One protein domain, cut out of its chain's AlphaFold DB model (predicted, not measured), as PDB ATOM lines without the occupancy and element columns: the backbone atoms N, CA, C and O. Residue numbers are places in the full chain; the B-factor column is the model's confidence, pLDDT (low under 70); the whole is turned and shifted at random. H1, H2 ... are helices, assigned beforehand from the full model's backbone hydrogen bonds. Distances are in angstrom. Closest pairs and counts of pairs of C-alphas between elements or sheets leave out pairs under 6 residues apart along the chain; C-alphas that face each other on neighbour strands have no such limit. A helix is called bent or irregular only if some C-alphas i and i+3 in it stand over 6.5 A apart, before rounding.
ATOM      1  N   ALA A   4     114.310  99.698  58.166       83.88
ATOM      2  CA  ALA A   4     114.385  99.314  59.574       83.88
ATOM      3  C   ALA A   4     113.150  99.753  60.382       83.88
ATOM      4  O   ALA A   4     112.668  98.996  61.212       83.88
ATOM      5  N   LEU A   5     112.561 100.914  60.070       87.69
ATOM      6  CA  LEU A   5     111.403 101.446  60.802       87.69
ATOM      7  C   LEU A   5     110.130 100.605  60.629       87.69
ATOM      8  O   LEU A   5     109.199 100.743  61.419       87.69
ATOM      9  N   ARG A   6     110.073  99.750  59.598       89.56
ATOM     10  CA  ARG A   6     108.956  98.820  59.373       89.56
ATOM     11  C   ARG A   6     109.115  97.498  60.126       89.56
ATOM     12  O   ARG A   6     108.164  96.734  60.168       89.56
ATOM     13  N   ASN A   7     110.294  97.218  60.677       94.12
ATOM     14  CA  ASN A   7     110.588  95.965  61.360       94.12
ATOM     15  C   ASN A   7     110.197  96.078  62.841       94.12
ATOM     16  O   ASN A   7     110.733  96.924  63.550       94.12
ATOM     17  N   VAL A   8     109.292  95.223  63.321       96.25
ATOM     18  CA  VAL A   8     108.897  95.206  64.739       96.25
ATOM     19  C   VAL A   8     110.075  94.883  65.665       96.25
ATOM     20  O   VAL A   8     110.220  95.520  66.705       96.25
ATOM     21  N   ASN A   9     110.982  93.995  65.247       96.06
ATOM     22  CA  ASN A   9     112.149  93.608  66.041       96.06
ATOM     23  C   ASN A   9     113.122  94.774  66.218       96.06
ATOM     24  O   ASN A   9     113.722  94.907  67.275       96.06
ATOM     25  N   TYR A  10     113.226  95.665  65.226       96.38
ATOM     26  CA  TYR A  10     114.020  96.886  65.378       96.38
ATOM     27  C   TYR A  10     113.516  97.734  66.554       96.38
ATOM     28  O   TYR A  10     114.314  98.237  67.337       96.38
ATOM     29  N   TRP A  11     112.198  97.864  66.711       97.06
ATOM     30  CA  TRP A  11     111.609  98.623  67.814       97.06
ATOM     31  C   TRP A  11     111.712  97.901  69.155       97.06
ATOM     32  O   TRP A  11     111.961  98.559  70.161       97.06
ATOM     33  N   ILE A  12     111.564  96.574  69.170       97.50
ATOM     34  CA  ILE A  12     111.754  95.765  70.381       97.50
ATOM     35  C   ILE A  12     113.177  95.946  70.915       97.50
ATOM     36  O   ILE A  12     113.341  96.299  72.081       97.50
ATOM     37  N   GLU A  13     114.195  95.795  70.062       97.44
ATOM     38  CA  GLU A  13     115.591  95.994  70.468       97.44
ATOM     39  C   GLU A  13     115.864  97.439  70.894       97.44
ATOM     40  O   GLU A  13     116.538  97.668  71.893       97.44
ATOM     41  N   LEU A  14     115.292  98.433  70.205       96.69
ATOM     42  CA  LEU A  14     115.464  99.838  70.580       96.69
ATOM     43  C   LEU A  14     114.897 100.138  71.980       96.69
ATOM     44  O   LEU A  14     115.524 100.852  72.764       96.69
ATOM     45  N   ILE A  15     113.720  99.597  72.310       96.81
ATOM     46  CA  ILE A  15     113.106  99.757  73.637       96.81
ATOM     47  C   ILE A  15     113.904  98.986  74.692       96.81
ATOM     48  O   ILE A  15     114.172  99.527  75.767       96.81
ATOM     49  N   ARG A  16     114.340  97.762  74.377       97.38
ATOM     50  CA  ARG A  16     115.223  96.962  75.232       97.38
ATOM     51  C   ARG A  16     116.497  97.738  75.571       97.38
ATOM     52  O   ARG A  16     116.820  97.907  76.744       97.38
ATOM     53  N   GLU A  17     117.183  98.279  74.565       96.94
ATOM     54  CA  GLU A  17     118.375  99.114  74.743       96.94
ATOM     55  C   GLU A  17     118.098 100.363  75.580       96.94
ATOM     56  O   GLU A  17     118.924 100.740  76.412       96.94
ATOM     57  N   TYR A  18     116.952 101.017  75.369       95.81
ATOM     58  CA  TYR A  18     116.546 102.160  76.179       95.81
ATOM     59  C   TYR A  18     116.421 101.771  77.656       95.81
ATOM     60  O   TYR A  18     116.982 102.459  78.505       95.81
ATOM     61  N   ILE A  19     115.764 100.652  77.974       95.69
ATOM     62  CA  ILE A  19     115.648 100.161  79.354       95.69
ATOM     63  C   ILE A  19     117.036  99.839  79.927       95.69
ATOM     64  O   ILE A  19     117.352 100.290  81.025       95.69
ATOM     65  N   PHE A  20     117.892  99.136  79.178       94.62
ATOM     66  CA  PHE A  20     119.253  98.799  79.621       94.62
ATOM     67  C   PHE A  20     120.121 100.027  79.914       94.62
ATOM     68  O   PHE A  20     120.876 100.020  80.883       94.62
ATOM     69  N   LYS A  21     120.024 101.087  79.105       95.69
ATOM     70  CA  LYS A  21     120.792 102.331  79.301       95.69
ATOM     71  C   LYS A  21     120.279 103.180  80.468       95.69
ATOM     72  O   LYS A  21     120.959 104.117  80.877       95.69
ATOM     73  N   ASN A  22     119.099 102.872  81.003       93.88
ATOM     74  CA  ASN A  22     118.478 103.586  82.110       93.88
ATOM     75  C   ASN A  22     118.422 102.673  83.339       93.88
ATOM     76  O   ASN A  22     117.418 102.008  83.569       93.88
ATOM     77  N   GLU A  23     119.474 102.669  84.165       90.69
ATOM     78  CA  GLU A  23     119.618 101.747  85.311       90.69
ATOM     79  C   GLU A  23     118.380 101.686  86.228       90.69
ATOM     80  O   GLU A  23     117.970 100.616  86.672       90.69
ATOM     81  N   HIS A  24     117.710 102.821  86.453       91.75
ATOM     82  CA  HIS A  24     116.483 102.900  87.256       91.75
ATOM     83  C   HIS A  24     115.286 102.119  86.665       91.75
ATOM     84  O   HIS A  24     114.359 101.747  87.395       91.75
ATOM     85  N   LEU A  25     115.303 101.860  85.354       93.69
ATOM     86  CA  LEU A  25     114.336 101.042  84.624       93.69
ATOM     87  C   LEU A  25     114.777  99.586  84.496       93.69
ATOM     88  O   LEU A  25     113.967  98.778  84.066       93.69
ATOM     89  N   MET A  26     115.995  99.202  84.886       91.62
ATOM     90  CA  MET A  26     116.495  97.836  84.676       91.62
ATOM     91  C   MET A  26     115.572  96.774  85.292       91.62
ATOM     92  O   MET A  26     115.300  95.755  84.672       91.62
ATOM     93  N   ARG A  27     114.962  97.064  86.449       92.44
ATOM     94  CA  ARG A  27     113.929  96.217  87.086       92.44
ATOM     95  C   ARG A  27     112.646  96.010  86.257       92.44
ATOM     96  O   ARG A  27     111.770  95.262  86.671       92.44
ATOM     97  N   LYS A  28     112.491  96.738  85.151       93.75
ATOM     98  CA  LYS A  28     111.360  96.703  84.214       93.75
ATOM     99  C   LYS A  28     111.667  95.888  82.957       93.75
ATOM    100  O   LYS A  28     110.752  95.647  82.175       93.75
ATOM    101  N   ILE A  29     112.914  95.441  82.767       95.19
ATOM    102  CA  ILE A  29     113.314  94.679  81.579       95.19
ATOM    103  C   ILE A  29     112.519  93.378  81.462       95.19
ATOM    104  O   ILE A  29     111.917  93.132  80.426       95.19
ATOM    105  N   ASP A  30     112.394  92.622  82.554       94.69
ATOM    106  CA  ASP A  30     111.666  91.351  82.561       94.69
ATOM    107  C   ASP A  30     110.175  91.543  82.258       94.69
ATOM    108  O   ASP A  30     109.559  90.700  81.607       94.69
ATOM    109  N   GLN A  31     109.596  92.673  82.686       94.38
ATOM    110  CA  GLN A  31     108.208  93.029  82.378       94.38
ATOM    111  C   GLN A  31     108.038  93.293  80.879       94.38
ATOM    112  O   GLN A  31     107.112  92.770  80.258       94.38
ATOM    113  N   PHE A  32     108.959  94.055  80.284       97.06
ATOM    114  CA  PHE A  32     108.969  94.317  78.848       97.06
ATOM    115  C   PHE A  32     109.168  93.032  78.029       97.06
ATOM    116  O   PHE A  32     108.378  92.762  77.127       97.06
ATOM    117  N   GLU A  33     110.159  92.206  78.374       96.31
ATOM    118  CA  GLU A  33     110.430  90.928  77.700       96.31
ATOM    119  C   GLU A  33     109.236  89.975  77.781       96.31
ATOM    120  O   GLU A  33     108.819  89.398  76.774       96.31
ATOM    121  N   SER A  34     108.641  89.852  78.972       96.12
ATOM    122  CA  SER A  34     107.460  89.015  79.184       96.12
ATOM    123  C   SER A  34     106.293  89.493  78.332       96.12
ATOM    124  O   SER A  34     105.651  88.681  77.669       96.12
ATOM    125  N   PHE A  35     106.039  90.803  78.294       96.19
ATOM    126  CA  PHE A  35     104.989  91.384  77.466       96.19
ATOM    127  C   PHE A  35     105.208  91.106  75.974       96.19
ATOM    128  O   PHE A  35     104.277  90.666  75.299       96.19
ATOM    129  N   VAL A  36     106.421  91.332  75.462       96.62
ATOM    130  CA  VAL A  36     106.773  91.084  74.054       96.62
ATOM    131  C   VAL A  36     106.498  89.620  73.705       96.62
ATOM    132  O   VAL A  36     105.781  89.342  72.744       96.62
ATOM    133  N   ALA A  37     106.967  88.682  74.529       95.62
ATOM    134  CA  ALA A  37     106.741  87.256  74.313       95.62
ATOM    135  C   ALA A  37     105.248  86.872  74.342       95.62
ATOM    136  O   ALA A  37     104.784  86.130  73.476       95.62
ATOM    137  N   LEU A  38     104.478  87.394  75.304       95.69
ATOM    138  CA  LEU A  38     103.055  87.070  75.471       95.69
ATOM    139  C   LEU A  38     102.164  87.683  74.387       95.69
ATOM    140  O   LEU A  38     101.148  87.098  74.006       95.69
ATOM    141  N   MET A  39     102.513  88.876  73.909       95.75
ATOM    142  CA  MET A  39     101.662  89.670  73.025       95.75
ATOM    143  C   MET A  39     102.047  89.554  71.550       95.75
ATOM    144  O   MET A  39     101.310  90.074  70.709       95.75
ATOM    145  N   GLN A  40     103.127  88.832  71.217       96.00
ATOM    146  CA  GLN A  40     103.575  88.604  69.837       96.00
ATOM    147  C   GLN A  40     102.449  88.171  68.888       96.00
ATOM    148  O   GLN A  40     102.316  88.798  67.832       96.00
ATOM    149  N   PRO A  41     101.550  87.234  69.257       96.56
ATOM    150  CA  PRO A  41     100.460  86.832  68.369       96.56
ATOM    151  C   PRO A  41      99.457  87.953  68.066       96.56
ATOM    152  O   PRO A  41      98.699  87.860  67.106       96.56
ATOM    153  N   LYS A  42      99.410  89.007  68.892       95.69
ATOM    154  CA  LYS A  42      98.475  90.127  68.737       95.69
ATOM    155  C   LYS A  42      99.067  91.282  67.940       95.69
ATOM    156  O   LYS A  42      98.332  91.933  67.197       95.69
ATOM    157  N   TYR A  43     100.356  91.581  68.119       95.31
ATOM    158  CA  TYR A  43     101.004  92.670  67.384       95.31
ATOM    159  C   TYR A  43     101.682  92.223  66.080       95.31
ATOM    160  O   TYR A  43     101.908  93.077  65.219       95.31
ATOM    161  N   GLU A  44     101.922  90.919  65.896       93.62
ATOM    162  CA  GLU A  44     102.524  90.326  64.692       93.62
ATOM    163  C   GLU A  44     103.823  91.067  64.301       93.62
ATOM    164  O   GLU A  44     104.676  91.319  65.148       93.62
ATOM    165  N   ASP A  45     103.954  91.480  63.037       94.12
ATOM    166  CA  ASP A  45     105.087  92.252  62.522       94.12
ATOM    167  C   ASP A  45     104.801  93.761  62.441       94.12
ATOM    168  O   ASP A  45     105.476  94.489  61.713       94.12
ATOM    169  N   SER A  46     103.780  94.265  63.144       95.69
ATOM    170  CA  SER A  46     103.364  95.667  63.055       95.69
ATOM    171  C   SER A  46     103.900  96.503  64.221       95.69
ATOM    172  O   SER A  46     103.379  96.398  65.337       95.69
ATOM    173  N   PRO A  47     104.848  97.433  63.980       96.31
ATOM    174  CA  PRO A  47     105.277  98.388  64.999       96.31
ATOM    175  C   PRO A  47     104.117  99.203  65.579       96.31
ATOM    176  O   PRO A  47     104.063  99.449  66.778       96.31
ATOM    177  N   LEU A  48     103.149  99.591  64.741       95.69
ATOM    178  CA  LEU A  48     101.982 100.348  65.194       95.69
ATOM    179  C   LEU A  48     101.118  99.536  66.165       95.69
ATOM    180  O   LEU A  48     100.675 100.084  67.173       95.69
ATOM    181  N   LYS A  49     100.906  98.237  65.903       96.75
ATOM    182  CA  LYS A  49     100.203  97.368  66.857       96.75
ATOM    183  C   LYS A  49     101.011  97.225  68.153       96.75
ATOM    184  O   LYS A  49     100.417  97.354  69.219       96.75
ATOM    185  N   LEU A  50     102.336  97.036  68.077       97.12
ATOM    186  CA  LEU A  50     103.220  96.948  69.251       97.12
ATOM    187  C   LEU A  50     103.051  98.173  70.162       97.12
ATOM    188  O   LEU A  50     102.707  98.020  71.333       97.12
ATOM    189  N   PHE A  51     103.203  99.387  69.622       95.44
ATOM    190  CA  PHE A  51     103.005 100.625  70.388       95.44
ATOM    191  C   PHE A  51     101.573 100.771  70.921       95.44
ATOM    192  O   PHE A  51     101.363 101.233  72.045       95.44
ATOM    193  N   GLY A  52     100.580 100.339  70.141       94.94
ATOM    194  CA  GLY A  52      99.180 100.321  70.557       94.94
ATOM    195  C   GLY A  52      98.913  99.449  71.787       94.94
ATOM    196  O   GLY A  52      98.092  99.827  72.617       94.94
ATOM    197  N   PHE A  53      99.600  98.314  71.933       94.94
ATOM    198  CA  PHE A  53      99.497  97.491  73.141       94.94
ATOM    199  C   PHE A  53     100.358  98.035  74.284       94.94
ATOM    200  O   PHE A  53      99.851  98.183  75.391       94.94
ATOM    201  N   LEU A  54     101.611  98.417  74.012       95.12
ATOM    202  CA  LEU A  54     102.524  98.976  75.016       95.12
ATOM    203  C   LEU A  54     101.913 100.183  75.753       95.12
ATOM    204  O   LEU A  54     102.047 100.299  76.964       95.12
ATOM    205  N   SER A  55     101.202 101.060  75.038       93.25
ATOM    206  CA  SER A  55     100.557 102.255  75.613       93.25
ATOM    207  C   SER A  55      99.357 101.964  76.524       93.25
ATOM    208  O   SER A  55      98.915 102.845  77.267       93.25
ATOM    209  N   ARG A  56      98.804 100.748  76.470       91.25
ATOM    210  CA  ARG A  56      97.636 100.335  77.263       91.25
ATOM    211  C   ARG A  56      98.020  99.576  78.524       91.25
ATOM    212  O   ARG A  56      97.241  99.588  79.471       91.25
ATOM    213  N   GLU A  57      99.189  98.947  78.536       91.88
ATOM    214  CA  GLU A  57      99.680  98.224  79.704       91.88
ATOM    215  C   GLU A  57     100.176  99.194  80.770       91.88
ATOM    216  O   GLU A  57     101.134  99.942  80.563       91.88
ATOM    217  N   GLU A  58      99.531  99.170  81.937       90.06
ATOM    218  CA  GLU A  58      99.840 100.077  83.042       90.06
ATOM    219  C   GLU A  58     101.308  99.971  83.474       90.06
ATOM    220  O   GLU A  58     101.977 100.986  83.674       90.06
ATOM    221  N   GLU A  59     101.840  98.749  83.519       88.81
ATOM    222  CA  GLU A  59     103.222  98.476  83.911       88.81
ATOM    223  C   GLU A  59     104.259  99.025  82.923       88.81
ATOM    224  O   GLU A  59     105.407  99.234  83.316       88.81
ATOM    225  N   LEU A  60     103.862  99.294  81.673       93.25
ATOM    226  CA  LEU A  60     104.724  99.771  80.586       93.25
ATOM    227  C   LEU A  60     104.465 101.236  80.210       93.25
ATOM    228  O   LEU A  60     105.157 101.783  79.348       93.25
ATOM    229  N   ARG A  61     103.534 101.918  80.894       89.31
ATOM    230  CA  ARG A  61     103.224 103.341  80.663       89.31
ATOM    231  C   ARG A  61     104.433 104.266  80.781       89.31
ATOM    232  O   ARG A  61     104.470 105.288  80.105       89.31
ATOM    233  N   TYR A  62     105.442 103.894  81.571       88.62
ATOM    234  CA  TYR A  62     106.680 104.670  81.706       88.62
ATOM    235  C   TYR A  62     107.407 104.895  80.365       88.62
ATOM    236  O   TYR A  62     108.181 105.842  80.254       88.62
TER     237      TYR A  62
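AT A GLANCE: This is residues 4 to 62 of the 66 residues of an uncharacterized protein of Borrelia miyamotoi (UniProt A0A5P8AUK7). Two long helices, H1 and H2, lie side by side in an antiparallel hairpin, and the stretch after H2, residues 44 to 62, folds back along one side of it with the short helices H3 and H4. H3 sits at the end of the hairpin where H1 begins and H2 ends, and H4 sits beside residues 31 to 32 of H2, which kinks by 44 degrees near residue 37. You are reading 59 residues with four named helices, in the order H1, H2, H3, H4, and no named strand; the class is all helix. The whole is compact, with a radius of gyration of the C-alphas of 10.9 A and spans of 29 by 24 by 16 A.

HOW THE PARTS SIT: Start with the hub, H2, residues 23 to 43, and set beside it H1, residues 8 to 21. They touch and form a helical hairpin, at a shallow tilt of 15 degrees, opposite ways; look at Ile 19 and Leu 25 for the closest C-alphas, 5.5 A apart. At the other end of H2, its residues 42 to 43 touch H3, residues 47 to 54, only at the corner by their link; the closest C-alphas, those of Tyr 43 and Lys 49, are 4.8 A apart, and the tilt is steep at 63 degrees, opposite ways. H1, with residues 8 to 11 alone, and H3 only just touch, with 3 pairs of C-alphas within 8 A, the closest being Val 8 and Pro 47 at 4.8 A; their tilt is steep at 48 degrees, the same way. H4, residues 58 to 62, and H2 only just touch, also with 3 such pairs; the closest C-alphas, those of Phe 32 and Leu 60, are 7.1 A apart. H3 and H4 are close but not clearly touching, with the C-alphas of Leu 54 and Leu 60 at 6.0 A, while H1 and H4 are apart. In H1 and H3 every O i to N i+4 pair is within hydrogen-bond range; in H2 it is 10 of 17, and in H4 0 of 1, with 1 of 2 O i to N i+3 pairs within range.

IN THESE COORDINATES: Find C-alpha 23 at (119.618, 101.747, 85.311); from there H2 runs 27.4 A to C-alpha 43. It is irregular, with C-alphas 38 and 41 7.6 A apart. H1 begins at C-alpha 8, (108.897, 95.206, 64.739), and runs 20.1 A to C-alpha 21. H3 covers 10.4 A from C-alpha 47 to C-alpha 54. H4 is irregular, with C-alphas 59 and 62 7.4 A apart, and ends at C-alpha 62, (106.680, 104.670, 81.706).

THE WHOLE: The two C-alphas farthest apart are those of Glu 23 and Pro 41, at 29.6 A. The printed part has no cut, and its three links between helices are tight. Mean pLDDT of the printed part is 94.4, and no printed residue is under 70.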